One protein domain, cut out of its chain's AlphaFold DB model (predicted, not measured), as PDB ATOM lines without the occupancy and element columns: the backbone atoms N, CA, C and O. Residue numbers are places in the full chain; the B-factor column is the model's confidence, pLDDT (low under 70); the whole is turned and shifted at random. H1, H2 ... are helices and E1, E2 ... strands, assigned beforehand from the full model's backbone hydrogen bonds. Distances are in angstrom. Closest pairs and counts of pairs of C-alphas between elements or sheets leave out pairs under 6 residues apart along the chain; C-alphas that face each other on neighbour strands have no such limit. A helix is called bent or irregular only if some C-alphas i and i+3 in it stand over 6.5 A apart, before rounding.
ATOM      1  N   ALA A  16       2.410  -7.023 -50.123       87.31
ATOM      2  CA  ALA A  16       3.022  -8.246 -49.592       87.31
ATOM      3  C   ALA A  16       3.165  -8.224 -48.056       87.31
ATOM      4  O   ALA A  16       3.025  -9.258 -47.409       87.31
ATOM      5  N   ASN A  17       3.358  -7.041 -47.458       92.25
ATOM      6  CA  ASN A  17       3.419  -6.908 -46.001       92.25
ATOM      7  C   ASN A  17       2.069  -7.233 -45.355       92.25
ATOM      8  O   ASN A  17       2.028  -7.749 -44.242       92.25
ATOM      9  N   THR A  18       0.955  -6.910 -46.022       91.75
ATOM     10  CA  THR A  18      -0.388  -7.214 -45.514       91.75
ATOM     11  C   THR A  18      -0.594  -8.720 -45.431       91.75
ATOM     12  O   THR A  18      -1.163  -9.190 -44.449       91.75
ATOM     13  N   ASP A  19      -0.103  -9.473 -46.415       93.88
ATOM     14  CA  ASP A  19      -0.208 -10.933 -46.419       93.88
ATOM     15  C   ASP A  19       0.560 -11.534 -45.243       93.88
ATOM     16  O   ASP A  19      -0.010 -12.293 -44.461       93.88
ATOM     17  N   GLU A  20       1.821 -11.130 -45.072       95.88
ATOM     18  CA  GLU A  20       2.655 -11.564 -43.948       95.88
ATOM     19  C   GLU A  20       2.042 -11.165 -42.600       95.88
ATOM     20  O   GLU A  20       1.950 -11.979 -41.679       95.88
ATOM     21  N   MET A  21       1.545  -9.931 -42.489       96.81
ATOM     22  CA  MET A  21       0.911  -9.444 -41.269       96.81
ATOM     23  C   MET A  21      -0.343 -10.240 -40.909       96.81
ATOM     24  O   MET A  21      -0.530 -10.587 -39.744       96.81
ATOM     25  N   VAL A  22      -1.207 -10.542 -41.882       97.00
ATOM     26  CA  VAL A  22      -2.417 -11.340 -41.645       97.00
ATOM     27  C   VAL A  22      -2.052 -12.743 -41.157       97.00
ATOM     28  O   VAL A  22      -2.680 -13.237 -40.219       97.00
ATOM     29  N   GLU A  23      -1.023 -13.365 -41.732       96.44
ATOM     30  CA  GLU A  23      -0.563 -14.691 -41.314       96.44
ATOM     31  C   GLU A  23      -0.066 -14.700 -39.863       96.44
ATOM     32  O   GLU A  23      -0.526 -15.524 -39.060       96.44
ATOM     33  N   VAL A  24       0.802 -13.746 -39.500       96.38
ATOM     34  CA  VAL A  24       1.339 -13.620 -38.134       96.38
ATOM     35  C   VAL A  24       0.257 -13.210 -37.134       96.38
ATOM     36  O   VAL A  24       0.247 -13.683 -35.993       96.38
ATOM     37  N   ALA A  25      -0.693 -12.368 -37.537       96.38
ATOM     38  CA  ALA A  25      -1.807 -11.976 -36.683       96.38
ATOM     39  C   ALA A  25      -2.764 -13.148 -36.407       96.38
ATOM     40  O   ALA A  25      -3.194 -13.336 -35.265       96.38
ATOM     41  N   ALA A  26      -3.035 -13.982 -37.413       95.06
ATOM     42  CA  ALA A  26      -3.817 -15.206 -37.259       95.06
ATOM     43  C   ALA A  26      -3.131 -16.224 -36.331       95.06
ATOM     44  O   ALA A  26      -3.786 -16.867 -35.510       95.06
ATOM     45  N   GLU A  27      -1.803 -16.348 -36.407       93.19
ATOM     46  CA  GLU A  27      -1.034 -17.159 -35.454       93.19
ATOM     47  C   GLU A  27      -1.138 -16.616 -34.035       93.19
ATOM     48  O   GLU A  27      -1.290 -17.386 -33.084       93.19
ATOM     49  N   ARG A  28      -1.115 -15.286 -33.889       93.31
ATOM     50  CA  ARG A  28      -1.254 -14.637 -32.588       93.31
ATOM     51  C   ARG A  28      -2.619 -14.922 -31.968       93.31
ATOM     52  O   ARG A  28      -2.642 -15.305 -30.804       93.31
ATOM     53  N   ILE A  29      -3.708 -14.829 -32.741       93.38
ATOM     54  CA  ILE A  29      -5.074 -15.192 -32.313       93.38
ATOM     55  C   ILE A  29      -5.116 -16.602 -31.711       93.38
ATOM     56  O   ILE A  29      -5.628 -16.785 -30.605       93.38
ATOM     57  N   ASN A  30      -4.535 -17.584 -32.407       83.81
ATOM     58  CA  ASN A  30      -4.578 -18.990 -31.994       83.81
ATOM     59  C   ASN A  30      -3.954 -19.248 -30.615       83.81
ATOM     60  O   ASN A  30      -4.349 -20.194 -29.936       83.81
ATOM     61  N   ILE A  31      -2.990 -18.425 -30.194       85.19
ATOM     62  CA  ILE A  31      -2.264 -18.610 -28.930       85.19
ATOM     63  C   ILE A  31      -2.673 -17.626 -27.826       85.19
ATOM     64  O   ILE A  31      -2.167 -17.740 -26.709       85.19
ATOM     65  N   SER A  32      -3.526 -16.636 -28.114       78.31
ATOM     66  CA  SER A  32      -3.824 -15.521 -27.197       78.31
ATOM     67  C   SER A  32      -5.275 -15.452 -26.713       78.31
ATOM     68  O   SER A  32      -5.591 -14.597 -25.889       78.31
ATOM     69  N   GLY A  33      -6.158 -16.336 -27.194       83.94
ATOM     70  CA  GLY A  33      -7.574 -16.355 -26.803       83.94
ATOM     71  C   GLY A  33      -8.389 -15.171 -27.337       83.94
ATOM     72  O   GLY A  33      -9.504 -14.941 -26.875       83.94
ATOM     73  N   ILE A  34      -7.844 -14.421 -28.297       95.31
ATOM     74  CA  ILE A  34      -8.547 -13.336 -28.986       95.31
ATOM     75  C   ILE A  34      -9.658 -13.938 -29.839       95.31
ATOM     76  O   ILE A  34      -9.399 -14.802 -30.670       95.31
ATOM     77  N   ARG A  35     -10.885 -13.446 -29.667       96.00
ATOM     78  CA  ARG A  35     -12.043 -13.860 -30.480       96.00
ATOM     79  C   ARG A  35     -12.672 -12.703 -31.254       96.00
ATOM     80  O   ARG A  35     -13.596 -12.910 -32.032       96.00
ATOM     81  N   ASN A  36     -12.139 -11.498 -31.082       98.31
ATOM     82  CA  ASN A  36     -12.648 -10.272 -31.677       98.31
ATOM     83  C   ASN A  36     -11.637  -9.696 -32.660       98.31
ATOM     84  O   ASN A  36     -10.456  -9.553 -32.330       98.31
ATOM     85  N   VAL A  37     -12.106  -9.337 -33.851       98.50
ATOM     86  CA  VAL A  37     -11.273  -8.775 -34.911       98.50
ATOM     87  C   VAL A  37     -11.934  -7.540 -35.500       98.50
ATOM     88  O   VAL A  37     -13.093  -7.571 -35.903       98.50
ATOM     89  N   VAL A  38     -11.164  -6.464 -35.590       98.62
ATOM     90  CA  VAL A  38     -11.512  -5.229 -36.287       98.62
ATOM     91  C   VAL A  38     -10.567  -5.075 -37.472       98.62
ATOM     92  O   VAL A  38      -9.348  -5.090 -37.319       98.62
ATOM     93  N   ILE A  39     -11.118  -4.912 -38.670       97.62
ATOM     94  CA  ILE A  39     -10.350  -4.625 -39.880       97.62
ATOM     95  C   ILE A  39     -10.754  -3.249 -40.386       97.62
ATOM     96  O   ILE A  39     -11.920  -2.994 -40.696       97.62
ATOM     97  N   VAL A  40      -9.762  -2.369 -40.496       93.62
ATOM     98  CA  VAL A  40      -9.918  -1.066 -41.141       93.62
ATOM     99  C   VAL A  40     -10.052  -1.304 -42.641       93.62
ATOM    100  O   VAL A  40      -9.109  -1.723 -43.316       93.62
ATOM    101  N   TYR A  41     -11.254  -1.080 -43.155       90.38
ATOM    102  CA  TYR A  41     -11.640  -1.428 -44.511       90.38
ATOM    103  C   TYR A  41     -11.454  -0.237 -45.456       90.38
ATOM    104  O   TYR A  41     -11.865   0.884 -45.164       90.38
ATOM    105  N   SER A  42     -10.851  -0.499 -46.619       84.62
ATOM    106  CA  SER A  42     -10.735   0.468 -47.715       84.62
ATOM    107  C   SER A  42     -11.018  -0.203 -49.064       84.62
ATOM    108  O   SER A  42     -12.158  -0.195 -49.512       84.62
ATOM    109  N   SER A  43     -10.031  -0.860 -49.682       82.06
ATOM    110  CA  SER A  43     -10.228  -1.631 -50.925       82.06
ATOM    111  C   SER A  43     -10.840  -3.020 -50.704       82.06
ATOM    112  O   SER A  43     -11.276  -3.668 -51.647       82.06
ATOM    113  N   GLY A  44     -10.838  -3.506 -49.460       86.94
ATOM    114  CA  GLY A  44     -11.290  -4.852 -49.094       86.94
ATOM    115  C   GLY A  44     -10.230  -5.948 -49.189       86.94
ATOM    116  O   GLY A  44     -10.486  -7.064 -48.745       86.94
ATOM    117  N   TYR A  45      -9.019  -5.637 -49.666       90.12
ATOM    118  CA  TYR A  45      -7.939  -6.620 -49.789       90.12
ATOM    119  C   TYR A  45      -7.605  -7.325 -48.466       90.12
ATOM    120  O   TYR A  45      -7.654  -8.552 -48.387       90.12
ATOM    121  N   THR A  46      -7.332  -6.551 -47.410       93.81
ATOM    122  CA  THR A  46      -7.002  -7.082 -46.078       93.81
ATOM    123  C   THR A  46      -8.123  -7.953 -45.520       93.81
ATOM    124  O   THR A  46      -7.849  -9.004 -44.954       93.81
ATOM    125  N   MET A  47      -9.385  -7.546 -45.714       95.50
ATOM    126  CA  MET A  47     -10.548  -8.316 -45.265       95.50
ATOM    127  C   MET A  47     -10.615  -9.669 -45.974       95.50
ATOM    128  O   MET A  47     -10.659 -10.703 -45.317       95.50
ATOM    129  N   LYS A  48     -10.534  -9.674 -47.311       95.25
ATOM    130  CA  LYS A  48     -10.534 -10.906 -48.109       95.25
ATOM    131  C   LYS A  48      -9.419 -11.856 -47.669       95.25
ATOM    132  O   LYS A  48      -9.678 -13.034 -47.428       95.25
ATOM    133  N   LYS A  49      -8.192 -11.341 -47.527       95.94
ATOM    134  CA  LYS A  49      -7.038 -12.148 -47.117       95.94
ATOM    135  C   LYS A  49      -7.211 -12.705 -45.705       95.94
ATOM    136  O   LYS A  49      -6.941 -13.879 -45.472       95.94
ATOM    137  N   PHE A  50      -7.697 -11.885 -44.775       97.25
ATOM    138  CA  PHE A  50      -7.958 -12.320 -43.410       97.25
ATOM    139  C   PHE A  50      -9.002 -13.436 -43.350       97.25
ATOM    140  O   PHE A  50      -8.762 -14.435 -42.682       97.25
ATOM    141  N   LEU A  51     -10.121 -13.311 -44.066       97.44
ATOM    142  CA  LEU A  51     -11.174 -14.333 -44.087       97.44
ATOM    143  C   LEU A  51     -10.679 -15.662 -44.672       97.44
ATOM    144  O   LEU A  51     -10.977 -16.727 -44.128       97.44
ATOM    145  N   GLU A  52      -9.864 -15.609 -45.730       97.31
ATOM    146  CA  GLU A  52      -9.210 -16.790 -46.302       97.31
ATOM    147  C   GLU A  52      -8.327 -17.498 -45.261       97.31
ATOM    148  O   GLU A  52      -8.487 -18.697 -45.011       97.31
ATOM    149  N   VAL A  53      -7.433 -16.753 -44.601       97.12
ATOM    150  CA  VAL A  53      -6.531 -17.295 -43.574       97.12
ATOM    151  C   VAL A  53      -7.311 -17.796 -42.361       97.12
ATOM    152  O   VAL A  53      -7.018 -18.879 -41.852       97.12
ATOM    153  N   ALA A  54      -8.340 -17.066 -41.926       96.19
ATOM    154  CA  ALA A  54      -9.185 -17.444 -40.804       96.19
ATOM    155  C   ALA A  54      -9.894 -18.780 -41.056       96.19
ATOM    156  O   ALA A  54      -9.893 -19.657 -40.189       96.19
ATOM    157  N   LYS A  55     -10.424 -18.974 -42.270       95.69
ATOM    158  CA  LYS A  55     -11.047 -20.229 -42.698       95.69
ATOM    159  C   LYS A  55     -10.031 -21.367 -42.787       95.69
ATOM    160  O   LYS A  55     -10.282 -22.449 -42.256       95.69
ATOM    161  N   ASN A  56      -8.876 -21.124 -43.409       96.44
ATOM    162  CA  ASN A  56      -7.827 -22.132 -43.587       96.44
ATOM    163  C   ASN A  56      -7.247 -22.603 -42.246       96.44
ATOM    164  O   ASN A  56      -7.081 -23.806 -42.030       96.44
ATOM    165  N   LYS A  57      -6.993 -21.670 -41.321       95.00
ATOM    166  CA  LYS A  57      -6.485 -21.955 -39.969       95.00
ATOM    167  C   LYS A  57      -7.590 -22.336 -38.973       95.00
ATOM    168  O   LYS A  57      -7.268 -22.654 -37.832       95.00
ATOM    169  N   LYS A  58      -8.863 -22.350 -39.395       94.50
ATOM    170  CA  LYS A  58     -10.045 -22.666 -38.569       94.50
ATOM    171  C   LYS A  58     -10.100 -21.838 -37.278       94.50
ATOM    172  O   LYS A  58     -10.346 -22.376 -36.198       94.50
ATOM    173  N   LEU A  59      -9.841 -20.536 -37.396       94.88
ATOM    174  CA  LEU A  59      -9.877 -19.624 -36.255       94.88
ATOM    175  C   LEU A  59     -11.289 -19.586 -35.661       94.88
ATOM    176  O   LEU A  59     -12.279 -19.527 -36.389       94.88
ATOM    177  N   THR A  60     -11.377 -19.606 -34.333       94.25
ATOM    178  CA  THR A  60     -12.647 -19.456 -33.611       94.25
ATOM    179  C   THR A  60     -12.800 -17.999 -33.192       94.25
ATOM    180  O   THR A  60     -12.108 -17.543 -32.283       94.25
ATOM    181  N   LEU A  61     -13.673 -17.271 -33.886       96.62
ATOM    182  CA  LEU A  61     -13.911 -15.843 -33.685       96.62
ATOM    183  C   LEU A  61     -15.388 -15.606 -33.344       96.62
ATOM    184  O   LEU A  61     -16.265 -16.190 -33.975       96.62
ATOM    185  N   ASP A  62     -15.641 -14.734 -32.373       96.88
ATOM    186  CA  ASP A  62     -16.981 -14.293 -31.975       96.88
ATOM    187  C   ASP A  62     -17.442 -13.126 -32.858       96.88
ATOM    188  O   ASP A  62     -18.608 -13.044 -33.243       96.88
ATOM    189  N   ASN A  63     -16.519 -12.212 -33.182       98.06
ATOM    190  CA  ASN A  63     -16.823 -10.981 -33.905       98.06
ATOM    191  C   ASN A  63     -15.744 -10.661 -34.941       98.06
ATOM    192  O   ASN A  63     -14.566 -10.539 -34.603       98.06
ATOM    193  N   ILE A  64     -16.162 -10.437 -36.188       98.44
ATOM    194  CA  ILE A  64     -15.333  -9.848 -37.244       98.44
ATOM    195  C   ILE A  64     -16.031  -8.570 -37.701       98.44
ATOM    196  O   ILE A  64     -17.176  -8.616 -38.148       98.44
ATOM    197  N   VAL A  65     -15.358  -7.429 -37.562       98.50
ATOM    198  CA  VAL A  65     -15.928  -6.109 -37.842       98.50
ATOM    199  C   VAL A  65     -15.113  -5.400 -38.917       98.50
ATOM    200  O   VAL A  65     -13.924  -5.148 -38.735       98.50
ATOM    201  N   ALA A  66     -15.757  -5.039 -40.024       97.19
ATOM    202  CA  ALA A  66     -15.225  -4.090 -40.992       97.19
ATOM    203  C   ALA A  66     -15.608  -2.672 -40.561       97.19
ATOM    204  O   ALA A  66     -16.796  -2.362 -40.470       97.19
ATOM    205  N   VAL A  67     -14.625  -1.799 -40.350       94.75
ATOM    206  CA  VAL A  67     -14.878  -0.366 -40.142       94.75
ATOM    207  C   VAL A  67     -14.396   0.402 -41.365       94.75
ATOM    208  O   VAL A  67     -13.216   0.332 -41.703       94.75
ATOM    209  N   THR A  68     -15.300   1.107 -42.041       89.94
ATOM    210  CA  THR A  68     -15.049   1.804 -43.316       89.94
ATOM    211  C   THR A  68     -15.545   3.249 -43.276       89.94
ATOM    212  O   THR A  68     -16.289   3.617 -42.377       89.94
ATOM    213  N   ASN A  69     -15.170   4.091 -44.237       83.12
ATOM    214  CA  ASN A  69     -15.671   5.469 -44.299       83.12
ATOM    215  C   ASN A  69     -17.106   5.528 -44.856       83.12
ATOM    216  O   ASN A  69     -17.433   4.819 -45.813       83.12
ATOM    217  N   ASP A  70     -17.946   6.388 -44.268       68.31
ATOM    218  CA  ASP A  70     -19.354   6.617 -44.651       68.31
ATOM    219  C   ASP A  70     -19.513   7.286 -46.024       68.31
ATOM    220  O   ASP A  70     -20.515   7.086 -46.710       68.31
ATOM    221  N   GLN A  71     -18.515   8.058 -46.448       57.12
ATOM    222  CA  GLN A  71     -18.575   8.861 -47.659       57.12
ATOM    223  C   GLN A  71     -17.639   8.335 -48.742       57.12
ATOM    224  O   GLN A  71     -16.425   8.211 -48.558       57.12
ATOM    225  N   LYS A  72     -18.208   8.123 -49.935       56.50
ATOM    226  CA  LYS A  72     -17.445   8.189 -51.184       56.50
ATOM    227  C   LYS A  72     -16.976   9.632 -51.328       56.50
ATOM    228  O   LYS A  72     -17.777  10.531 -51.565       56.50
ATOM    229  N   GLY A  73     -15.688   9.855 -51.132       52.28
ATOM    230  CA  GLY A  73     -15.090  11.181 -51.184       52.28
ATOM    231  C   GLY A  73     -13.905  11.207 -52.123       52.28
ATOM    232  O   GLY A  73     -13.446  10.176 -52.608       52.28
ATOM    233  N   THR A  74     -13.375  12.396 -52.357       50.41
ATOM    234  CA  THR A  74     -12.046  12.541 -52.935       50.41
ATOM    235  C   THR A  74     -11.219  13.469 -52.064       50.41
ATOM    236  O   THR A  74     -11.735  14.459 -51.553       50.41
ATOM    237  N   PHE A  75      -9.945  13.147 -51.867       48.66
ATOM    238  CA  PHE A  75      -9.003  14.037 -51.193       48.66
ATOM    239  C   PHE A  75      -7.840  14.372 -52.117       48.66
ATOM    240  O   PHE A  75      -7.472  13.595 -53.004       48.66
ATOM    241  N   ARG A  76      -7.267  15.561 -51.923       42.44
ATOM    242  CA  ARG A  76      -6.083  15.991 -52.664       42.44
ATOM    243  C   ARG A  76      -4.828  15.414 -52.030       42.44
ATOM    244  O   ARG A  76      -4.574  15.582 -50.842       42.44
ATOM    245  N   ARG A  77      -4.023  14.766 -52.860       45.69
ATOM    246  CA  ARG A  77      -2.724  14.194 -52.538       45.69
ATOM    247  C   ARG A  77      -1.677  14.845 -53.437       45.69
ATOM    248  O   ARG A  77      -1.424  14.373 -54.547       45.69
ATOM    249  N   GLY A  78      -1.111  15.960 -52.976       58.16
ATOM    250  CA  GLY A  78      -0.374  16.867 -53.860       58.16
ATOM    251  C   GLY A  78      -1.297  17.351 -54.982       58.16
ATOM    252  O   GLY A  78      -2.408  17.804 -54.707       58.16
ATOM    253  N   ASP A  79      -0.883  17.157 -56.233       45.16
ATOM    254  CA  ASP A  79      -1.674  17.528 -57.416       45.16
ATOM    255  C   ASP A  79      -2.714  16.471 -57.831       45.16
ATOM    256  O   ASP A  79      -3.507  16.703 -58.744       45.16
ATOM    257  N   ARG A  80      -2.735  15.295 -57.185       39.09
ATOM    258  CA  ARG A  80      -3.645  14.194 -57.541       39.09
ATOM    259  C   ARG A  80      -4.909  14.203 -56.693       39.09
ATOM    260  O   ARG A  80      -4.865  14.437 -55.489       39.09
ATOM    261  N   LEU A  81      -6.033  13.874 -57.321       43.97
ATOM    262  CA  LEU A  81      -7.301  13.621 -56.651       43.97
ATOM    263  C   LEU A  81      -7.424  12.109 -56.401       43.97
ATOM    264  O   LEU A  81      -7.379  11.334 -57.351       43.97
ATOM    265  N   VAL A  82      -7.538  11.687 -55.142       52.53
ATOM    266  CA  VAL A  82      -7.625  10.268 -54.755       52.53
ATOM    267  C   VAL A  82      -9.014   9.980 -54.205       52.53
ATOM    268  O   VAL A  82      -9.483  10.704 -53.331       52.53
ATOM    269  N   SER A  83      -9.665   8.921 -54.686       49.94
ATOM    270  CA  SER A  83     -10.955   8.477 -54.154       49.94
ATOM    271  C   SER A  83     -10.795   7.830 -52.780       49.94
ATOM    272  O   SER A  83     -10.022   6.887 -52.607       49.94
ATOM    273  N   ILE A  84     -11.573   8.297 -51.810       58.34
ATOM    274  CA  ILE A  84     -11.822   7.584 -50.560       58.34
ATOM    275  C   ILE A  84     -12.719   6.401 -50.919       58.34
ATOM    276  O   ILE A  84     -13.881   6.584 -51.290       58.34
ATOM    277  N   ALA A  85     -12.158   5.195 -50.854       60.00
ATOM    278  CA  ALA A  85     -12.928   3.980 -51.058       60.00
ATOM    279  C   ALA A  85     -13.944   3.827 -49.918       60.00
ATOM    280  O   ALA A  85     -13.585   3.880 -48.741       60.00
ATOM    281  N   SER A  86     -15.204   3.635 -50.292       69.00
ATOM    282  CA  SER A  86     -16.270   3.185 -49.407       69.00
ATOM    283  C   SER A  86     -16.765   1.838 -49.924       69.00
ATOM    284  O   SER A  86     -16.650   1.543 -51.118       69.00
ATOM    285  N   ILE A  87     -17.271   1.005 -49.022       81.69
ATOM    286  CA  ILE A  87     -17.812  -0.304 -49.379       81.69
ATOM    287  C   ILE A  87     -19.057  -0.123 -50.261       81.69
ATOM    288  O   ILE A  87     -19.891   0.736 -49.974       81.69
ATOM    289  N   SER A  88     -19.167  -0.881 -51.356       83.88
ATOM    290  CA  SER A  88     -20.410  -0.909 -52.138       83.88
ATOM    291  C   SER A  88     -21.478  -1.713 -51.401       83.88
ATOM    292  O   SER A  88     -21.143  -2.558 -50.568       83.88
ATOM    293  N   ASP A  89     -22.750  -1.478 -51.718       84.12
ATOM    294  CA  ASP A  89     -23.855  -2.209 -51.093       84.12
ATOM    295  C   ASP A  89     -23.759  -3.711 -51.401       84.12
ATOM    296  O   ASP A  89     -23.901  -4.536 -50.505       84.12
ATOM    297  N   GLU A  90     -23.373  -4.083 -52.627       87.25
ATOM    298  CA  GLU A  90     -23.192  -5.489 -53.006       87.25
ATOM    299  C   GLU A  90     -22.076  -6.151 -52.190       87.25
ATOM    300  O   GLU A  90     -22.239  -7.254 -51.670       87.25
ATOM    301  N   LYS A  91     -20.937  -5.462 -52.033       89.94
ATOM    302  CA  LYS A  91     -19.806  -5.986 -51.261       89.94
ATOM    303  C   LYS A  91     -20.133  -6.071 -49.773       89.94
ATOM    304  O   LYS A  91     -19.669  -6.985 -49.093       89.94
ATOM    305  N   ARG A  92     -20.912  -5.119 -49.260       90.00
ATOM    306  CA  ARG A  92     -21.408  -5.143 -47.886       90.00
ATOM    307  C   ARG A  92     -22.299  -6.360 -47.660       90.00
ATOM    308  O   ARG A  92     -22.041  -7.101 -46.717       90.00
ATOM    309  N   ASP A  93     -23.261  -6.599 -48.544       91.75
ATOM    310  CA  ASP A  93     -24.156  -7.755 -48.468       91.75
ATOM    311  C   ASP A  93     -23.387  -9.083 -48.520       91.75
ATOM    312  O   ASP A  93     -23.738 -10.040 -47.830       91.75
ATOM    313  N   GLU A  94     -22.336  -9.168 -49.342       94.44
ATOM    314  CA  GLU A  94     -21.443 -10.330 -49.389       94.44
ATOM    315  C   GLU A  94     -20.733 -10.561 -48.048       94.44
ATOM    316  O   GLU A  94     -20.779 -11.668 -47.514       94.44
ATOM    317  N   LEU A  95     -20.128  -9.518 -47.471       95.38
ATOM    318  CA  LEU A  95     -19.437  -9.615 -46.183       95.38
ATOM    319  C   LEU A  95     -20.395  -9.963 -45.035       95.38
ATOM    320  O   LEU A  95     -20.074 -10.811 -44.203       95.38
ATOM    321  N   GLU A  96     -21.584  -9.363 -45.006       95.38
ATOM    322  CA  GLU A  96     -22.594  -9.651 -43.984       95.38
ATOM    323  C   GLU A  96     -23.092 -11.107 -44.073       95.38
ATOM    324  O   GLU A  96     -23.266 -11.757 -43.039       95.38
ATOM    325  N   LYS A  97     -23.218 -11.679 -45.282       96.00
ATOM    326  CA  LYS A  97     -23.509 -13.117 -45.475       96.00
ATOM    327  C   LYS A  97     -22.387 -14.030 -44.981       96.00
ATOM    328  O   LYS A  97     -22.665 -15.146 -44.548       96.00
ATOM    329  N   GLU A  98     -21.140 -13.570 -45.027       95.12
ATOM    330  CA  GLU A  98     -19.981 -14.271 -44.459       95.12
ATOM    331  C   GLU A  98     -19.846 -14.074 -42.934       95.12
ATOM    332  O   GLU A  98     -18.922 -14.608 -42.320       95.12
ATOM    333  N   GLY A  99     -20.781 -13.354 -42.302       95.50
ATOM    334  CA  GLY A  99     -20.815 -13.123 -40.856       95.50
ATOM    335  C   GLY A  99     -19.990 -11.920 -40.391       95.50
ATOM    336  O   GLY A  99     -19.803 -11.732 -39.187       95.50
ATOM    337  N   VAL A 100     -19.503 -11.092 -41.317       97.81
ATOM    338  CA  VAL A 100     -18.777  -9.859 -41.001       97.81
ATOM    339  C   VAL A 100     -19.766  -8.737 -40.705       97.81
ATOM    340  O   VAL A 100     -20.651  -8.432 -41.499       97.81
ATOM    341  N   LYS A 101     -19.581  -8.055 -39.577       97.94
ATOM    342  CA  LYS A 101     -20.350  -6.857 -39.224       97.94
ATOM    343  C   LYS A 101     -19.712  -5.646 -39.893       97.94
ATOM    344  O   LYS A 101     -18.525  -5.396 -39.694       97.94
ATOM    345  N   VAL A 102     -20.475  -4.871 -40.651       95.19
ATOM    346  CA  VAL A 102     -19.966  -3.661 -41.311       95.19
ATOM    347  C   VAL A 102     -20.438  -2.422 -40.559       95.19
ATOM    348  O   VAL A 102     -21.621  -2.279 -40.252       95.19
ATOM    349  N   HIS A 103     -19.513  -1.512 -40.266       94.25
ATOM    350  CA  HIS A 103     -19.820  -0.229 -39.651       94.25
ATOM    351  C   HIS A 103     -19.086   0.907 -40.341       94.25
ATOM    352  O   HIS A 103     -17.938   0.772 -40.767       94.25
ATOM    353  N   TYR A 104     -19.754   2.049 -40.413       90.31
ATOM    354  CA  TYR A 104     -19.168   3.251 -40.968       90.31
ATOM    355  C   TYR A 104     -18.580   4.106 -39.856       90.31
ATOM    356  O   TYR A 104     -19.163   4.227 -38.780       90.31
ATOM    357  N   VAL A 105     -17.427   4.712 -40.115       86.81
ATOM    358  CA  VAL A 105     -16.873   5.746 -39.248       86.81
ATOM    359  C   VAL A 105     -17.908   6.866 -39.167       86.81
ATOM    360  O   VAL A 105     -18.302   7.402 -40.204       86.81
ATOM    361  N   PRO A 106     -18.371   7.221 -37.964       82.19
ATOM    362  CA  PRO A 106     -19.371   8.255 -37.823       82.19
ATOM    363  C   PRO A 106     -18.746   9.643 -37.988       82.19
ATOM    364  O   PRO A 106     -17.597   9.875 -37.619       82.19
ATOM    365  N   ASN A 107     -19.546  10.595 -38.460       73.56
ATOM    366  CA  ASN A 107     -19.140  11.980 -38.720       73.56
ATOM    367  C   ASN A 107     -18.561  12.745 -37.511       73.56
ATOM    368  O   ASN A 107     -17.863  13.740 -37.695       73.56
ATOM    369  N   TRP A 108     -18.848  12.310 -36.280       72.56
ATOM    370  CA  TRP A 108     -18.300  12.902 -35.058       72.56
ATOM    371  C   TRP A 108     -16.900  12.387 -34.712       72.56
ATOM    372  O   TRP A 108     -16.224  12.996 -33.883       72.56
ATOM    373  N   PHE A 109     -16.458  11.272 -35.300       76.56
ATOM    374  CA  PHE A 109     -15.156  10.693 -34.999       76.56
ATOM    375  C   PHE A 109     -14.113  11.166 -36.004       76.56
ATOM    376  O   PHE A 109     -14.264  11.002 -37.212       76.56
ATOM    377  N   ASN A 110     -13.026  11.739 -35.496       71.06
ATOM    378  CA  ASN A 110     -11.933  12.229 -36.316       71.06
ATOM    379  C   ASN A 110     -10.651  11.474 -35.958       71.06
ATOM    380  O   ASN A 110     -10.237  11.426 -34.808       71.06
ATOM    381  N   PHE A 111      -9.980  10.902 -36.956       73.38
ATOM    382  CA  PHE A 111      -8.696  10.224 -36.751       73.38
ATOM    383  C   PHE A 111      -7.507  11.193 -36.646       73.38
ATOM    384  O   PHE A 111      -6.360  10.756 -36.742       73.38
ATOM    385  N   GLY A 112      -7.746  12.498 -36.492       61.34
ATOM    386  CA  GLY A 112      -6.699  13.496 -36.281       61.34
ATOM    387  C   GLY A 112      -6.015  14.005 -37.545       61.34
ATOM    388  O   GLY A 112      -5.039  14.736 -37.460       61.34
ATOM    389  N   GLU A 113      -6.519  13.662 -38.729       61.66
ATOM    390  CA  GLU A 113      -6.022  14.253 -39.968       61.66
ATOM    391  C   GLU A 113      -7.121  15.047 -40.650       61.66
ATOM    392  O   GLU A 113      -8.138  14.477 -41.054       61.66
ATOM    393  N   PRO A 114      -6.926  16.354 -40.840       48.50
ATOM    394  CA  PRO A 114      -7.819  17.104 -41.681       48.50
ATOM    395  C   PRO A 114      -7.459  16.798 -43.133       48.50
ATOM    396  O   PRO A 114      -6.550  17.392 -43.707       48.50
ATOM    397  N   LEU A 115      -8.186  15.865 -43.747       46.06
ATOM    398  CA  LEU A 115      -8.074  15.605 -45.189       46.06
ATOM    399  C   LEU A 115      -8.469  16.830 -46.044       46.06
ATOM    400  O   LEU A 115      -8.179  16.865 -47.236       46.06
ATOM    401  N   ALA A 116      -9.053  17.856 -45.422       43.97
ATOM    402  CA  ALA A 116      -9.000  19.261 -45.809       43.97
ATOM    403  C   ALA A 116      -9.493  20.077 -44.603       43.97
ATOM    404  O   ALA A 116     -10.652  19.943 -44.217       43.97
ATOM    405  N   LEU A 117      -8.635  20.883 -43.968       47.12
ATOM    406  CA  LEU A 117      -9.111  21.842 -42.960       47.12
ATOM    407  C   LEU A 117     -10.072  22.814 -43.649       47.12
ATOM    408  O   LEU A 117      -9.772  23.285 -44.751       47.12
ATOM    409  N   SER A 118     -11.192  23.149 -43.005       52.31
ATOM    410  CA  SER A 118     -11.996  24.285 -43.468       52.31
ATOM    411  C   SER A 118     -11.164  25.574 -43.407       52.31
ATOM    412  O   SER A 118     -10.168  25.649 -42.677       52.31
ATOM    413  N   GLU A 119     -11.543  26.608 -44.164       52.03
ATOM    414  CA  GLU A 119     -10.858  27.912 -44.109       52.03
ATOM    415  C   GLU A 119     -10.774  28.454 -42.672       52.03
ATOM    416  O   GLU A 119      -9.719  28.935 -42.257       52.03
ATOM    417  N   ASP A 120     -11.827  28.262 -41.875       55.50
ATOM    418  CA  ASP A 120     -11.861  28.661 -40.465       55.50
ATOM    419  C   ASP A 120     -10.843  27.896 -39.610       55.50
ATOM    420  O   ASP A 120     -10.143  28.485 -38.782       55.50
ATOM    421  N   GLN A 121     -10.711  26.585 -39.822       56.44
ATOM    422  CA  GLN A 121      -9.731  25.784 -39.091       56.44
ATOM    423  C   GLN A 121      -8.294  26.129 -39.514       56.44
ATOM    424  O   GLN A 121      -7.402  26.190 -38.664       56.44
ATOM    425  N   ASN A 122      -8.064  26.434 -40.798       56.47
ATOM    426  CA  ASN A 122      -6.787  26.964 -41.289       56.47
ATOM    427  C   ASN A 122      -6.450  28.326 -40.661       56.47
ATOM    428  O   ASN A 122      -5.296  28.584 -40.310       56.47
ATOM    429  N   LEU A 123      -7.449  29.192 -40.477       61.41
ATOM    430  CA  LEU A 123      -7.286  30.502 -39.851       61.41
ATOM    431  C   LEU A 123      -6.982  30.402 -38.349       61.41
ATOM    432  O   LEU A 123      -6.149  31.145 -37.835       61.41
ATOM    433  N   ILE A 124      -7.629  29.488 -37.625       61.97
ATOM    434  CA  ILE A 124      -7.298  29.223 -36.215       61.97
ATOM    435  C   ILE A 124      -5.865  28.680 -36.111       61.97
ATOM    436  O   ILE A 124      -5.088  29.137 -35.274       61.97
ATOM    437  N   ARG A 125      -5.478  27.774 -37.014       56.81
ATOM    438  CA  ARG A 125      -4.130  27.194 -37.094       56.81
ATOM    439  C   ARG A 125      -3.045  28.243 -37.360       56.81
ATOM    440  O   ARG A 125      -2.007  28.219 -36.701       56.81
ATOM    441  N   SER A 126      -3.278  29.204 -38.258       59.34
ATOM    442  CA  SER A 126      -2.306  30.275 -38.534       59.34
ATOM    443  C   SER A 126      -2.070  31.190 -37.326       59.34
ATOM    444  O   SER A 126      -0.951  31.658 -37.120       59.34
ATOM    445  N   LYS A 127      -3.086  31.375 -36.471       64.44
ATOM    446  CA  LYS A 127      -2.977  32.138 -35.217       64.44
ATOM    447  C   LYS A 127      -2.177  31.419 -34.128       64.44
ATOM    448  O   LYS A 127      -1.658  32.086 -33.237       64.44
ATOM    449  N   LEU A 128      -2.069  30.090 -34.190       59.38
ATOM    450  CA  LEU A 128      -1.320  29.281 -33.219       59.38
ATOM    451  C   LEU A 128       0.149  29.052 -33.617       59.38
ATOM    452  O   LEU A 128       0.970  28.735 -32.758       59.38
ATOM    453  N   ALA A 129       0.506  29.279 -34.885       55.22
ATOM    454  CA  ALA A 129       1.872  29.138 -35.401       55.22
ATOM    455  C   ALA A 129       2.964  29.908 -34.611       55.22
ATOM    456  O   ALA A 129       4.063  29.367 -34.468       55.22
ATOM    457  N   PRO A 130       2.710  31.109 -34.045       66.12
ATOM    458  CA  PRO A 130       3.698  31.816 -33.224       66.12
ATOM    459  C   PRO A 130       4.071  31.106 -31.913       66.12
ATOM    460  O   PRO A 130       5.101  31.425 -31.327       66.12
ATOM    461  N   PHE A 131       3.259  30.152 -31.442       60.75
ATOM    462  CA  PHE A 131       3.463  29.455 -30.167       60.75
ATOM    463  C   PHE A 131       4.285  28.159 -30.292       60.75
ATOM    464  O   PHE A 131       4.355  27.390 -29.338       60.75
ATOM    465  N   VAL A 132       4.920  27.907 -31.448       56.56
ATOM    466  CA  VAL A 132       5.791  26.734 -31.713       56.56
ATOM    467  C   VAL A 132       5.072  25.384 -31.534       56.56
ATOM    468  O   VAL A 132       5.699  24.335 -31.416       56.56
ATOM    469  N   ILE A 133       3.740  25.379 -31.547       56.25
ATOM    470  CA  ILE A 133       2.959  24.144 -31.588       56.25
ATOM    471  C   ILE A 133       3.037  23.618 -33.029       56.25
ATOM    472  O   ILE A 133       2.702  24.376 -33.949       56.25
ATOM    473  N   PRO A 134       3.492  22.368 -33.262       55.31
ATOM    474  CA  PRO A 134       3.458  21.764 -34.589       55.31
ATOM    475  C   PRO A 134       2.055  21.897 -35.167       55.31
ATOM    476  O   PRO A 134       1.066  21.620 -34.492       55.31
ATOM    477  N   GLN A 135       1.962  22.415 -36.389       50.78
ATOM    478  CA  GLN A 135       0.688  22.892 -36.916       50.78
ATOM    479  C   GLN A 135      -0.373  21.781 -37.087       50.78
ATOM    480  O   GLN A 135      -1.555  22.063 -37.272       50.78
ATOM    481  N   ASP A 136       0.066  20.531 -37.084       52.16
ATOM    482  CA  ASP A 136      -0.688  19.287 -37.161       52.16
ATOM    483  C   ASP A 136      -1.166  18.751 -35.800       52.16
ATOM    484  O   ASP A 136      -2.022  17.874 -35.781       52.16
ATOM    485  N   LEU A 137      -0.688  19.292 -34.674       57.69
ATOM    486  CA  LEU A 137      -1.116  18.884 -33.334       57.69
ATOM    487  C   LEU A 137      -2.196  19.826 -32.792       57.69
ATOM    488  O   LEU A 137      -2.035  21.048 -32.762       57.69
ATOM    489  N   ARG A 138      -3.288  19.245 -32.288       64.94
ATOM    490  CA  ARG A 138      -4.363  19.956 -31.580       64.94
ATOM    491  C   ARG A 138      -4.382  19.500 -30.118       64.94
ATOM    492  O   ARG A 138      -5.071  18.536 -29.811       64.94
ATOM    493  N   PRO A 139      -3.636  20.144 -29.198       65.69
ATOM    494  CA  PRO A 139      -3.399  19.606 -27.853       65.69
ATOM    495  C   PRO A 139      -4.665  19.295 -27.050       65.69
ATOM    496  O   PRO A 139      -4.714  18.270 -26.383       65.69
ATOM    497  N   ILE A 153       3.309   9.164 -35.450       81.00
ATOM    498  CA  ILE A 153       4.725   8.988 -35.096       81.00
ATOM    499  C   ILE A 153       5.125   7.503 -35.173       81.00
ATOM    500  O   ILE A 153       6.272   7.195 -35.493       81.00
ATOM    501  N   ILE A 154       4.190   6.581 -34.900       86.56
ATOM    502  CA  ILE A 154       4.415   5.133 -35.001       86.56
ATOM    503  C   ILE A 154       4.136   4.665 -36.432       86.56
ATOM    504  O   ILE A 154       5.042   4.213 -37.127       86.56
ATOM    505  N   SER A 155       2.879   4.774 -36.869       86.69
ATOM    506  CA  SER A 155       2.461   4.514 -38.246       86.69
ATOM    507  C   SER A 155       1.078   5.109 -38.507       86.69
ATOM    508  O   SER A 155       0.283   5.363 -37.599       86.69
ATOM    509  N   GLN A 156       0.742   5.274 -39.783       83.25
ATOM    510  CA  GLN A 156      -0.611   5.661 -40.185       83.25
ATOM    511  C   GLN A 156      -1.638   4.563 -39.886       83.25
ATOM    512  O   GLN A 156      -2.802   4.871 -39.647       83.25
ATOM    513  N   GLY A 157      -1.231   3.290 -39.894       88.88
ATOM    514  CA  GLY A 157      -2.078   2.176 -39.473       88.88
ATOM    515  C   GLY A 157      -2.406   2.203 -37.977       88.88
ATOM    516  O   GLY A 157      -3.527   1.888 -37.591       88.88
ATOM    517  N   PHE A 158      -1.477   2.667 -37.137       92.12
ATOM    518  CA  PHE A 158      -1.632   2.640 -35.683       92.12
ATOM    519  C   PHE A 158      -2.841   3.455 -35.213       92.12
ATOM    520  O   PHE A 158      -3.691   2.951 -34.475       92.12
ATOM    521  N   ARG A 159      -2.960   4.700 -35.694       89.12
ATOM    522  CA  ARG A 159      -4.073   5.592 -35.328       89.12
ATOM    523  C   ARG A 159      -5.431   5.030 -35.750       89.12
ATOM    524  O   ARG A 159      -6.402   5.144 -35.004       89.12
ATOM    525  N   VAL A 166     -12.305   1.677 -31.092       95.56
ATOM    526  CA  VAL A 166     -13.191   2.525 -30.272       95.56
ATOM    527  C   VAL A 166     -14.564   2.702 -30.926       95.56
ATOM    528  O   VAL A 166     -15.595   2.575 -30.263       95.56
ATOM    529  N   VAL A 167     -14.592   2.951 -32.238       94.88
ATOM    530  CA  VAL A 167     -15.833   3.043 -33.020       94.88
ATOM    531  C   VAL A 167     -16.624   1.733 -32.946       94.88
ATOM    532  O   VAL A 167     -17.822   1.763 -32.674       94.88
ATOM    533  N   ALA A 168     -15.968   0.583 -33.123       97.50
ATOM    534  CA  ALA A 168     -16.624  -0.720 -33.064       97.50
ATOM    535  C   ALA A 168     -17.196  -1.038 -31.668       97.50
ATOM    536  O   ALA A 168     -18.286  -1.604 -31.575       97.50
ATOM    537  N   VAL A 169     -16.511  -0.631 -30.592       97.75
ATOM    538  CA  VAL A 169     -17.015  -0.767 -29.213       97.75
ATOM    539  C   VAL A 169     -18.221   0.138 -28.981       97.75
ATOM    540  O   VAL A 169     -19.259  -0.327 -28.520       97.75
ATOM    541  N   LYS A 170     -18.143   1.417 -29.368       95.81
ATOM    542  CA  LYS A 170     -19.270   2.362 -29.244       95.81
ATOM    543  C   LYS A 170     -20.497   1.943 -30.053       95.81
ATOM    544  O   LYS A 170     -21.618   2.261 -29.666       95.81
ATOM    545  N   ALA A 171     -20.291   1.225 -31.153       96.06
ATOM    546  CA  ALA A 171     -21.355   0.638 -31.961       96.06
ATOM    547  C   ALA A 171     -21.910  -0.686 -31.391       96.06
ATOM    548  O   ALA A 171     -22.783  -1.287 -32.015       96.06
ATOM    549  N   ASN A 172     -21.433  -1.147 -30.227       97.38
ATOM    550  CA  ASN A 172     -21.766  -2.440 -29.613       97.38
ATOM    551  C   ASN A 172     -21.449  -3.655 -30.508       97.38
ATOM    552  O   ASN A 172     -22.109  -4.691 -30.426       97.38
ATOM    553  N   LEU A 173     -20.450  -3.538 -31.389       97.88
ATOM    554  CA  LEU A 173     -20.029  -4.625 -32.280       97.88
ATOM    555  C   LEU A 173     -18.900  -5.459 -31.673       97.88
ATOM    556  O   LEU A 173     -18.812  -6.650 -31.974       97.88
ATOM    557  N   ILE A 174     -18.081  -4.833 -30.824       98.38
ATOM    558  CA  ILE A 174     -17.029  -5.452 -30.016       98.38
ATOM    559  C   ILE A 174     -17.328  -5.190 -28.532       98.38
ATOM    560  O   ILE A 174     -17.602  -4.039 -28.184       98.38
ATOM    561  N   PRO A 175     -17.274  -6.205 -27.651       97.50
ATOM    562  CA  PRO A 175     -17.441  -6.002 -26.215       97.50
ATOM    563  C   PRO A 175     -16.294  -5.190 -25.600       97.50
ATOM    564  O   PRO A 175     -15.126  -5.357 -25.952       97.50
ATOM    565  N   GLU A 176     -16.624  -4.325 -24.643       97.50
ATOM    566  CA  GLU A 176     -15.631  -3.601 -23.845       97.50
ATOM    567  C   GLU A 176     -14.825  -4.561 -22.946       97.50
ATOM    568  O   GLU A 176     -15.346  -5.563 -22.460       97.50
ATOM    569  N   ASN A 177     -13.555  -4.229 -22.700       96.38
ATOM    570  CA  ASN A 177     -12.568  -4.978 -21.912       96.38
ATOM    571  C   ASN A 177     -12.157  -6.341 -22.489       96.38
ATOM    572  O   ASN A 177     -11.399  -7.077 -21.856       96.38
ATOM    573  N   GLU A 178     -12.602  -6.685 -23.698       96.62
ATOM    574  CA  GLU A 178     -12.154  -7.895 -24.379       96.62
ATOM    575  C   GLU A 178     -10.935  -7.636 -25.269       96.62
ATOM    576  O   GLU A 178     -10.780  -6.576 -25.888       96.62
ATOM    577  N   LEU A 179     -10.061  -8.643 -25.363       97.25
ATOM    578  CA  LEU A 179      -8.923  -8.592 -26.270       97.25
ATOM    579  C   LEU A 179      -9.408  -8.632 -27.718       97.25
ATOM    580  O   LEU A 179     -10.123  -9.547 -28.131       97.25
ATOM    581  N   THR A 180      -8.974  -7.644 -28.488       98.25
ATOM    582  CA  THR A 180      -9.375  -7.434 -29.875       98.25
ATOM    583  C   THR A 180      -8.146  -7.245 -30.742       98.25
ATOM    584  O   THR A 180      -7.296  -6.398 -30.462       98.25
ATOM    585  N   LEU A 181      -8.053  -8.030 -31.811       98.38
ATOM    586  CA  LEU A 181      -7.084  -7.798 -32.869       98.38
ATOM    587  C   LEU A 181      -7.607  -6.682 -33.772       98.38
ATOM    588  O   LEU A 181      -8.715  -6.777 -34.287       98.38
ATOM    589  N   SER A 182      -6.797  -5.662 -34.020       98.31
ATOM    590  CA  SER A 182      -7.098  -4.620 -34.993       98.31
ATOM    591  C   SER A 182      -6.050  -4.615 -36.095       98.31
ATOM    592  O   SER A 182      -4.862  -4.526 -35.789       98.31
ATOM    593  N   ILE A 183      -6.468  -4.707 -37.360       97.44
ATOM    594  CA  ILE A 183      -5.582  -4.660 -38.533       97.44
ATOM    595  C   ILE A 183      -5.977  -3.481 -39.420       97.44
ATOM    596  O   ILE A 183      -7.145  -3.318 -39.771       97.44
ATOM    597  N   GLY A 184      -5.004  -2.671 -39.822       91.69
ATOM    598  CA  GLY A 184      -5.249  -1.493 -40.642       91.69
ATOM    599  C   GLY A 184      -3.984  -0.894 -41.243       91.69
ATOM    600  O   GLY A 184      -2.864  -1.334 -40.991       91.69
ATOM    601  N   GLY A 185      -4.168   0.133 -42.072       83.31
ATOM    602  CA  GLY A 185      -3.060   0.771 -42.780       83.31
ATOM    603  C   GLY A 185      -2.378  -0.161 -43.784       83.31
ATOM    604  O   GLY A 185      -3.035  -0.963 -44.442       83.31
ATOM    605  N   MET A 186      -1.056  -0.024 -43.911       78.75
ATOM    606  CA  MET A 186      -0.236  -0.764 -44.874       78.75
ATOM    607  C   MET A 186       0.560  -1.864 -44.164       78.75
ATOM    608  O   MET A 186       1.783  -1.900 -44.283       78.75
ATOM    609  N   ALA A 187      -0.165  -2.730 -43.444       88.88
ATOM    610  CA  ALA A 187       0.344  -3.785 -42.557       88.88
ATOM    611  C   ALA A 187       0.699  -3.339 -41.127       88.88
ATOM    612  O   ALA A 187       1.757  -3.677 -40.599       88.88
ATOM    613  N   THR A 188      -0.224  -2.642 -40.460       94.94
ATOM    614  CA  THR A 188      -0.201  -2.494 -39.000       94.94
ATOM    615  C   THR A 188      -1.212  -3.445 -38.363       94.94
ATOM    616  O   THR A 188      -2.364  -3.499 -38.796       94.94
ATOM    617  N   ALA A 189      -0.802  -4.159 -37.311       97.62
ATOM    618  CA  ALA A 189      -1.725  -4.919 -36.472       97.62
ATOM    619  C   ALA A 189      -1.405  -4.793 -34.978       97.62
ATOM    620  O   ALA A 189      -0.251  -4.902 -34.550       97.62
ATOM    621  N   LEU A 190      -2.457  -4.587 -34.188       97.81
ATOM    622  CA  LEU A 190      -2.410  -4.350 -32.747       97.81
ATOM    623  C   LEU A 190      -3.340  -5.319 -32.020       97.81
ATOM    624  O   LEU A 190      -4.422  -5.625 -32.514       97.81
ATOM    625  N   ILE A 191      -2.958  -5.740 -30.818       97.56
ATOM    626  CA  ILE A 191      -3.873  -6.362 -29.860       97.56
ATOM    627  C   ILE A 191      -4.217  -5.310 -28.817       97.56
ATOM    628  O   ILE A 191      -3.338  -4.791 -28.123       97.56
ATOM    629  N   LEU A 192      -5.504  -5.008 -28.720       97.56
ATOM    630  CA  LEU A 192      -6.054  -3.974 -27.860       97.56
ATOM    631  C   LEU A 192      -6.968  -4.608 -26.812       97.56
ATOM    632  O   LEU A 192      -7.703  -5.542 -27.118       97.56
ATOM    633  N   GLU A 193      -6.950  -4.090 -25.591       97.38
ATOM    634  CA  GLU A 193      -8.080  -4.245 -24.674       97.38
ATOM    635  C   GLU A 193      -9.107  -3.183 -25.052       97.38
ATOM    636  O   GLU A 193      -8.853  -1.984 -24.921       97.38
ATOM    637  N   ALA A 194     -10.209  -3.637 -25.642       97.38
ATOM    638  CA  ALA A 194     -11.154  -2.774 -26.324       97.38
ATOM    639  C   ALA A 194     -11.895  -1.861 -25.337       97.38
ATOM    640  O   ALA A 194     -12.362  -2.313 -24.295       97.38
ATOM    641  N   SER A 195     -12.041  -0.578 -25.668       96.75
ATOM    642  CA  SER A 195     -12.724   0.398 -24.815       96.75
ATOM    643  C   SER A 195     -13.452   1.458 -25.648       96.75
ATOM    644  O   SER A 195     -13.014   1.740 -26.767       96.75
ATOM    645  N   PRO A 196     -14.556   2.056 -25.155       93.56
ATOM    646  CA  PRO A 196     -15.251   3.133 -25.856       93.56
ATOM    647  C   PRO A 196     -14.499   4.471 -25.807       93.56
ATOM    648  O   PRO A 196     -14.922   5.414 -26.470       93.56
ATOM    649  N   ASP A 197     -13.409   4.598 -25.052       90.19
ATOM    650  CA  ASP A 197     -12.555   5.788 -25.053       90.19
ATOM    651  C   ASP A 197     -11.132   5.409 -25.477       90.19
ATOM    652  O   ASP A 197     -10.590   4.377 -25.083       90.19
ATOM    653  N   VAL A 198     -10.517   6.250 -26.307       87.31
ATOM    654  CA  VAL A 198      -9.148   6.067 -26.807       87.31
ATOM    655  C   VAL A 198      -8.150   5.983 -25.651       87.31
ATOM    656  O   VAL A 198      -7.213   5.191 -25.713       87.31
ATOM    657  N   LYS A 199      -8.357   6.761 -24.582       86.69
ATOM    658  CA  LYS A 199      -7.467   6.828 -23.412       86.69
ATOM    659  C   LYS A 199      -7.475   5.545 -22.589       86.69
ATOM    660  O   LYS A 199      -6.496   5.250 -21.910       86.69
ATOM    661  N   THR A 200      -8.565   4.790 -22.652       91.69
ATOM    662  CA  THR A 200      -8.738   3.521 -21.936       91.69
ATOM    663  C   THR A 200      -8.652   2.306 -22.859       91.69
ATOM    664  O   THR A 200      -8.633   1.180 -22.374       91.69
ATOM    665  N   CYS A 201      -8.539   2.501 -24.176       94.19
ATOM    666  CA  CYS A 201      -8.305   1.433 -25.148       94.19
ATOM    667  C   CYS A 201      -6.815   1.054 -25.145       94.19
ATOM    668  O   CYS A 201      -5.988   1.650 -25.839       94.19
ATOM    669  N   LEU A 202      -6.446   0.097 -24.291       94.88
ATOM    670  CA  LEU A 202      -5.044  -0.195 -23.996       94.88
ATOM    671  C   LEU A 202      -4.399  -1.058 -25.080       94.88
ATOM    672  O   LEU A 202      -4.872  -2.152 -25.383       94.88
ATOM    673  N   VAL A 203      -3.239  -0.632 -25.576       95.94
ATOM    674  CA  VAL A 203      -2.395  -1.458 -26.449       95.94
ATOM    675  C   VAL A 203      -1.704  -2.532 -25.608       95.94
ATOM    676  O   VAL A 203      -0.801  -2.232 -24.827       95.94
ATOM    677  N   LYS A 204      -2.129  -3.789 -25.751       95.00
ATOM    678  CA  LYS A 204      -1.550  -4.937 -25.031       95.00
ATOM    679  C   LYS A 204      -0.368  -5.542 -25.768       95.00
ATOM    680  O   LYS A 204       0.590  -5.976 -25.135       95.00
ATOM    681  N   GLU A 205      -0.433  -5.566 -27.094       95.56
ATOM    682  CA  GLU A 205       0.638  -6.085 -27.939       95.56
ATOM    683  C   GLU A 205       0.649  -5.355 -29.281       95.56
ATOM    684  O   GLU A 205      -0.397  -5.044 -29.849       95.56
ATOM    685  N   ILE A 206       1.845  -5.104 -29.804       96.56
ATOM    686  CA  ILE A 206       2.046  -4.622 -31.168       96.56
ATOM    687  C   ILE A 206       2.593  -5.808 -31.958       96.56
ATOM    688  O   ILE A 206       3.699  -6.269 -31.678       96.56
ATOM    689  N   ILE A 207       1.814  -6.314 -32.914       97.12
ATOM    690  CA  ILE A 207       2.230  -7.448 -33.751       97.12
ATOM    691  C   ILE A 207       3.225  -6.964 -34.801       97.12
ATOM    692  O   ILE A 207       4.248  -7.600 -35.042       97.12
ATOM    693  N   GLY A 208       2.959  -5.794 -35.374       96.12
ATOM    694  CA  GLY A 208       3.897  -5.102 -36.237       96.12
ATOM    695  C   GLY A 208       3.289  -3.879 -36.899       96.12
ATOM    696  O   GLY A 208       2.090  -3.616 -36.762       96.12
ATOM    697  N   PHE A 209       4.130  -3.129 -37.598       94.19
ATOM    698  CA  PHE A 209       3.724  -1.953 -38.360       94.19
ATOM    699  C   PHE A 209       4.763  -1.572 -39.410       94.19
ATOM    700  O   PHE A 209       5.939  -1.942 -39.334       94.19
ATOM    701  N   GLU A 210       4.324  -0.791 -40.390       87.31
ATOM    702  CA  GLU A 210       5.198  -0.167 -41.368       87.31
ATOM    703  C   GLU A 210       5.926   1.065 -40.795       87.31
ATOM    704  O   GLU A 210       5.319   1.960 -40.205       87.31
ATOM    705  N   ARG A 211       7.244   1.137 -40.980       82.88
ATOM    706  CA  ARG A 211       8.061   2.312 -40.665       82.88
ATOM    707  C   ARG A 211       7.950   3.328 -41.798       82.88
ATOM    708  O   ARG A 211       7.794   2.964 -42.958       82.88
ATOM    709  N   GLY A 212       8.020   4.611 -41.453       65.44
ATOM    710  CA  GLY A 212       8.114   5.691 -42.441       65.44
ATOM    711  C   GLY A 212       6.826   6.015 -43.201       65.44
ATOM    712  O   GLY A 212       6.848   6.890 -44.053       65.44
ATOM    713  N   SER A 213       5.676   5.404 -42.883       61.50
ATOM    714  CA  SER A 213       4.432   5.562 -43.653       61.50
ATOM    715  C   SER A 213       3.794   6.949 -43.574       61.50
ATOM    716  O   SER A 213       2.703   7.121 -43.042       61.50
ATOM    717  N   THR A 214       4.430   7.961 -44.127       58.47
ATOM    718  CA  THR A 214       3.796   9.243 -44.387       58.47
ATOM    719  C   THR A 214       2.876   9.093 -45.599       58.47
ATOM    720  O   THR A 214       3.072   8.233 -46.465       58.47
ATOM    721  N   TRP A 215       1.856   9.945 -45.710       50.88
ATOM    722  CA  TRP A 215       1.045  10.010 -46.932       50.88
ATOM    723  C   TRP A 215       1.873  10.325 -48.182       50.88
ATOM    724  O   TRP A 215       1.467   9.943 -49.284       50.88
ATOM    725  N   VAL A 216       3.027  10.972 -47.993       45.75
ATOM    726  CA  VAL A 216       4.028  11.259 -49.024       45.75
ATOM    727  C   VAL A 216       4.666   9.961 -49.522       45.75
ATOM    728  O   VAL A 216       4.619   9.687 -50.718       45.75
ATOM    729  N   GLU A 217       5.160   9.101 -48.627       48.50
ATOM    730  CA  GLU A 217       5.760   7.810 -49.004       48.50
ATOM    731  C   GLU A 217       4.742   6.821 -49.574       48.50
ATOM    732  O   GLU A 217       5.004   6.181 -50.593       48.50
ATOM    733  N   ARG A 218       3.526   6.772 -49.011       50.09
ATOM    734  CA  ARG A 218       2.415   5.985 -49.578       50.09
ATOM    735  C   ARG A 218       2.063   6.418 -51.018       50.09
ATOM    736  O   ARG A 218       1.199   5.789 -51.633       50.09
ATOM    737  N   GLY A 219       2.558   7.580 -51.475       41.59
ATOM    738  CA  GLY A 219       2.201   8.253 -52.732       41.59
ATOM    739  C   GLY A 219       3.174   8.026 -53.869       41.59
ATOM    740  O   GLY A 219       2.909   8.478 -54.978       41.59
TER     741      GLY A 219
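What this domain is: This is residues 16 to 139, 153 to 159 and 166 to 219 of the 231 residues of an uncharacterized protein of Dehalococcoidia bacterium (UniProt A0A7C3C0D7). A twisted sheet of six strands is covered on one face by the helices H1, H2 and H3, while the short H5 is on its other face, and H6 only grazes the sheet with its residues 166 to 168. A small hairpin, E3 and E4, lies off the sheet near the end of E2, and H4 lies far from the sheet, at one end of the long axis. The printed part has 185 residues with six named helices and eight named strands, in the order H1 E1 H2 E2 E3 E4 H3 E5 H4 H5 H6 E6 E7 E8. The large sheet is mixed, in the order E5 E2 E1 E6 E7 E8, and the class is mixed, helices and strands. The whole is compact, with a radius of gyration of the C-alphas of 17.4 A, yet elongated in outline, with spans of 55 by 34 by 31 A.

Where its parts are: The large sheet is made of E5, residues 101 to 105, E2, residues 63 to 69 and 19.5 A long, E1, residues 36 to 40, E6, residues 179 to 184 and 16.4 A, E7, residues 188 to 193 and also 16.4 A, and E8, residues 202 to 210 and 20.2 A. E8 bends by 78 degrees at residue 205 and ends with C-alpha 210 at (5.198, -0.167, -41.368). H1, residues 16 to 32, is 24.5 A long and begins with C-alpha 16 at (3.022, -8.246, -49.592). H2 is residues 45 to 56, 16.7 A, and H3 is residues 89 to 97, 12.3 A. H5, residues 156 to 159, and H6, residues 166 to 170, are short. E3 is residues 73 to 77 and E4 is residues 80 to 84. H4, residues 119 to 131, is 20.0 A long, with C-alpha 131 at (3.463, 29.455, -30.167); it is irregular, but only just, with C-alphas 127 and 130 7.0 A apart.

How they stand to each other: E1 has parallel neighbours in E2, with N 39 and O 65 at 2.8 A, and in E6, with N 38 and O 181 at 2.8 A. E5, an edge strand, is parallel to E2, with N 66 and O 101 at 2.8 A. E6, E7 and E8 form a meander, each strand the antiparallel neighbour of the one before; N 182 and O 190 are 2.8 A apart, and N 191 and O 205 are 2.8 A apart. E1, H2 and E2 form a strand-helix-strand unit, two parallel neighbour strands with a helix between them in the chain, and its crossover is right-handed. H1 is over E6 and E7 at a height over the sheet of 9.0 A, and its closest C-alphas to E8 are those of Ala 25 and Ile 207, 6.7 A. H2, on the same face, is over E1 at a height of 10.8 A. H1 and H2 touch at Val 22 and Phe 50, their closest C-alphas, 5.9 A apart, at a steep tilt of 43 degrees, the same way. H3, also on that face, is over E5, with the C-alphas of Arg 92 and Val 102 closest at 6.9 A. H5 is on the opposite face, over none of the strands, but only just: 2 of its C-alphas fall on E7. H6 only grazes the sheet with residues 166 to 168. In the hairpin of E3 and E4, N 75 and O 82 are 2.9 A apart. H4 is not on the large sheet and touches no helix. Every O i to N i+4 pair is within hydrogen-bond range in H2, H3 and H6; H1 has 12 of 13 and H4 7 of 9, and H5 is too short for such a pair.

The domain as a whole: The C-alphas of Lys 58 and Pro 130, the two farthest apart, are 56.4 A apart. Residues 140 to 152 are not printed, with 15.2 A between C-alphas 139 and 153, nor are residues 160 to 165, with 10.9 A between C-alphas 159 and 166. Of the links that are printed whole, the one from E5 to H4 is long, with 13 residues. The mean pLDDT of the printed part is 81.7; residues 70 to 86, 112 to 139 and 212 to 219 are under 70.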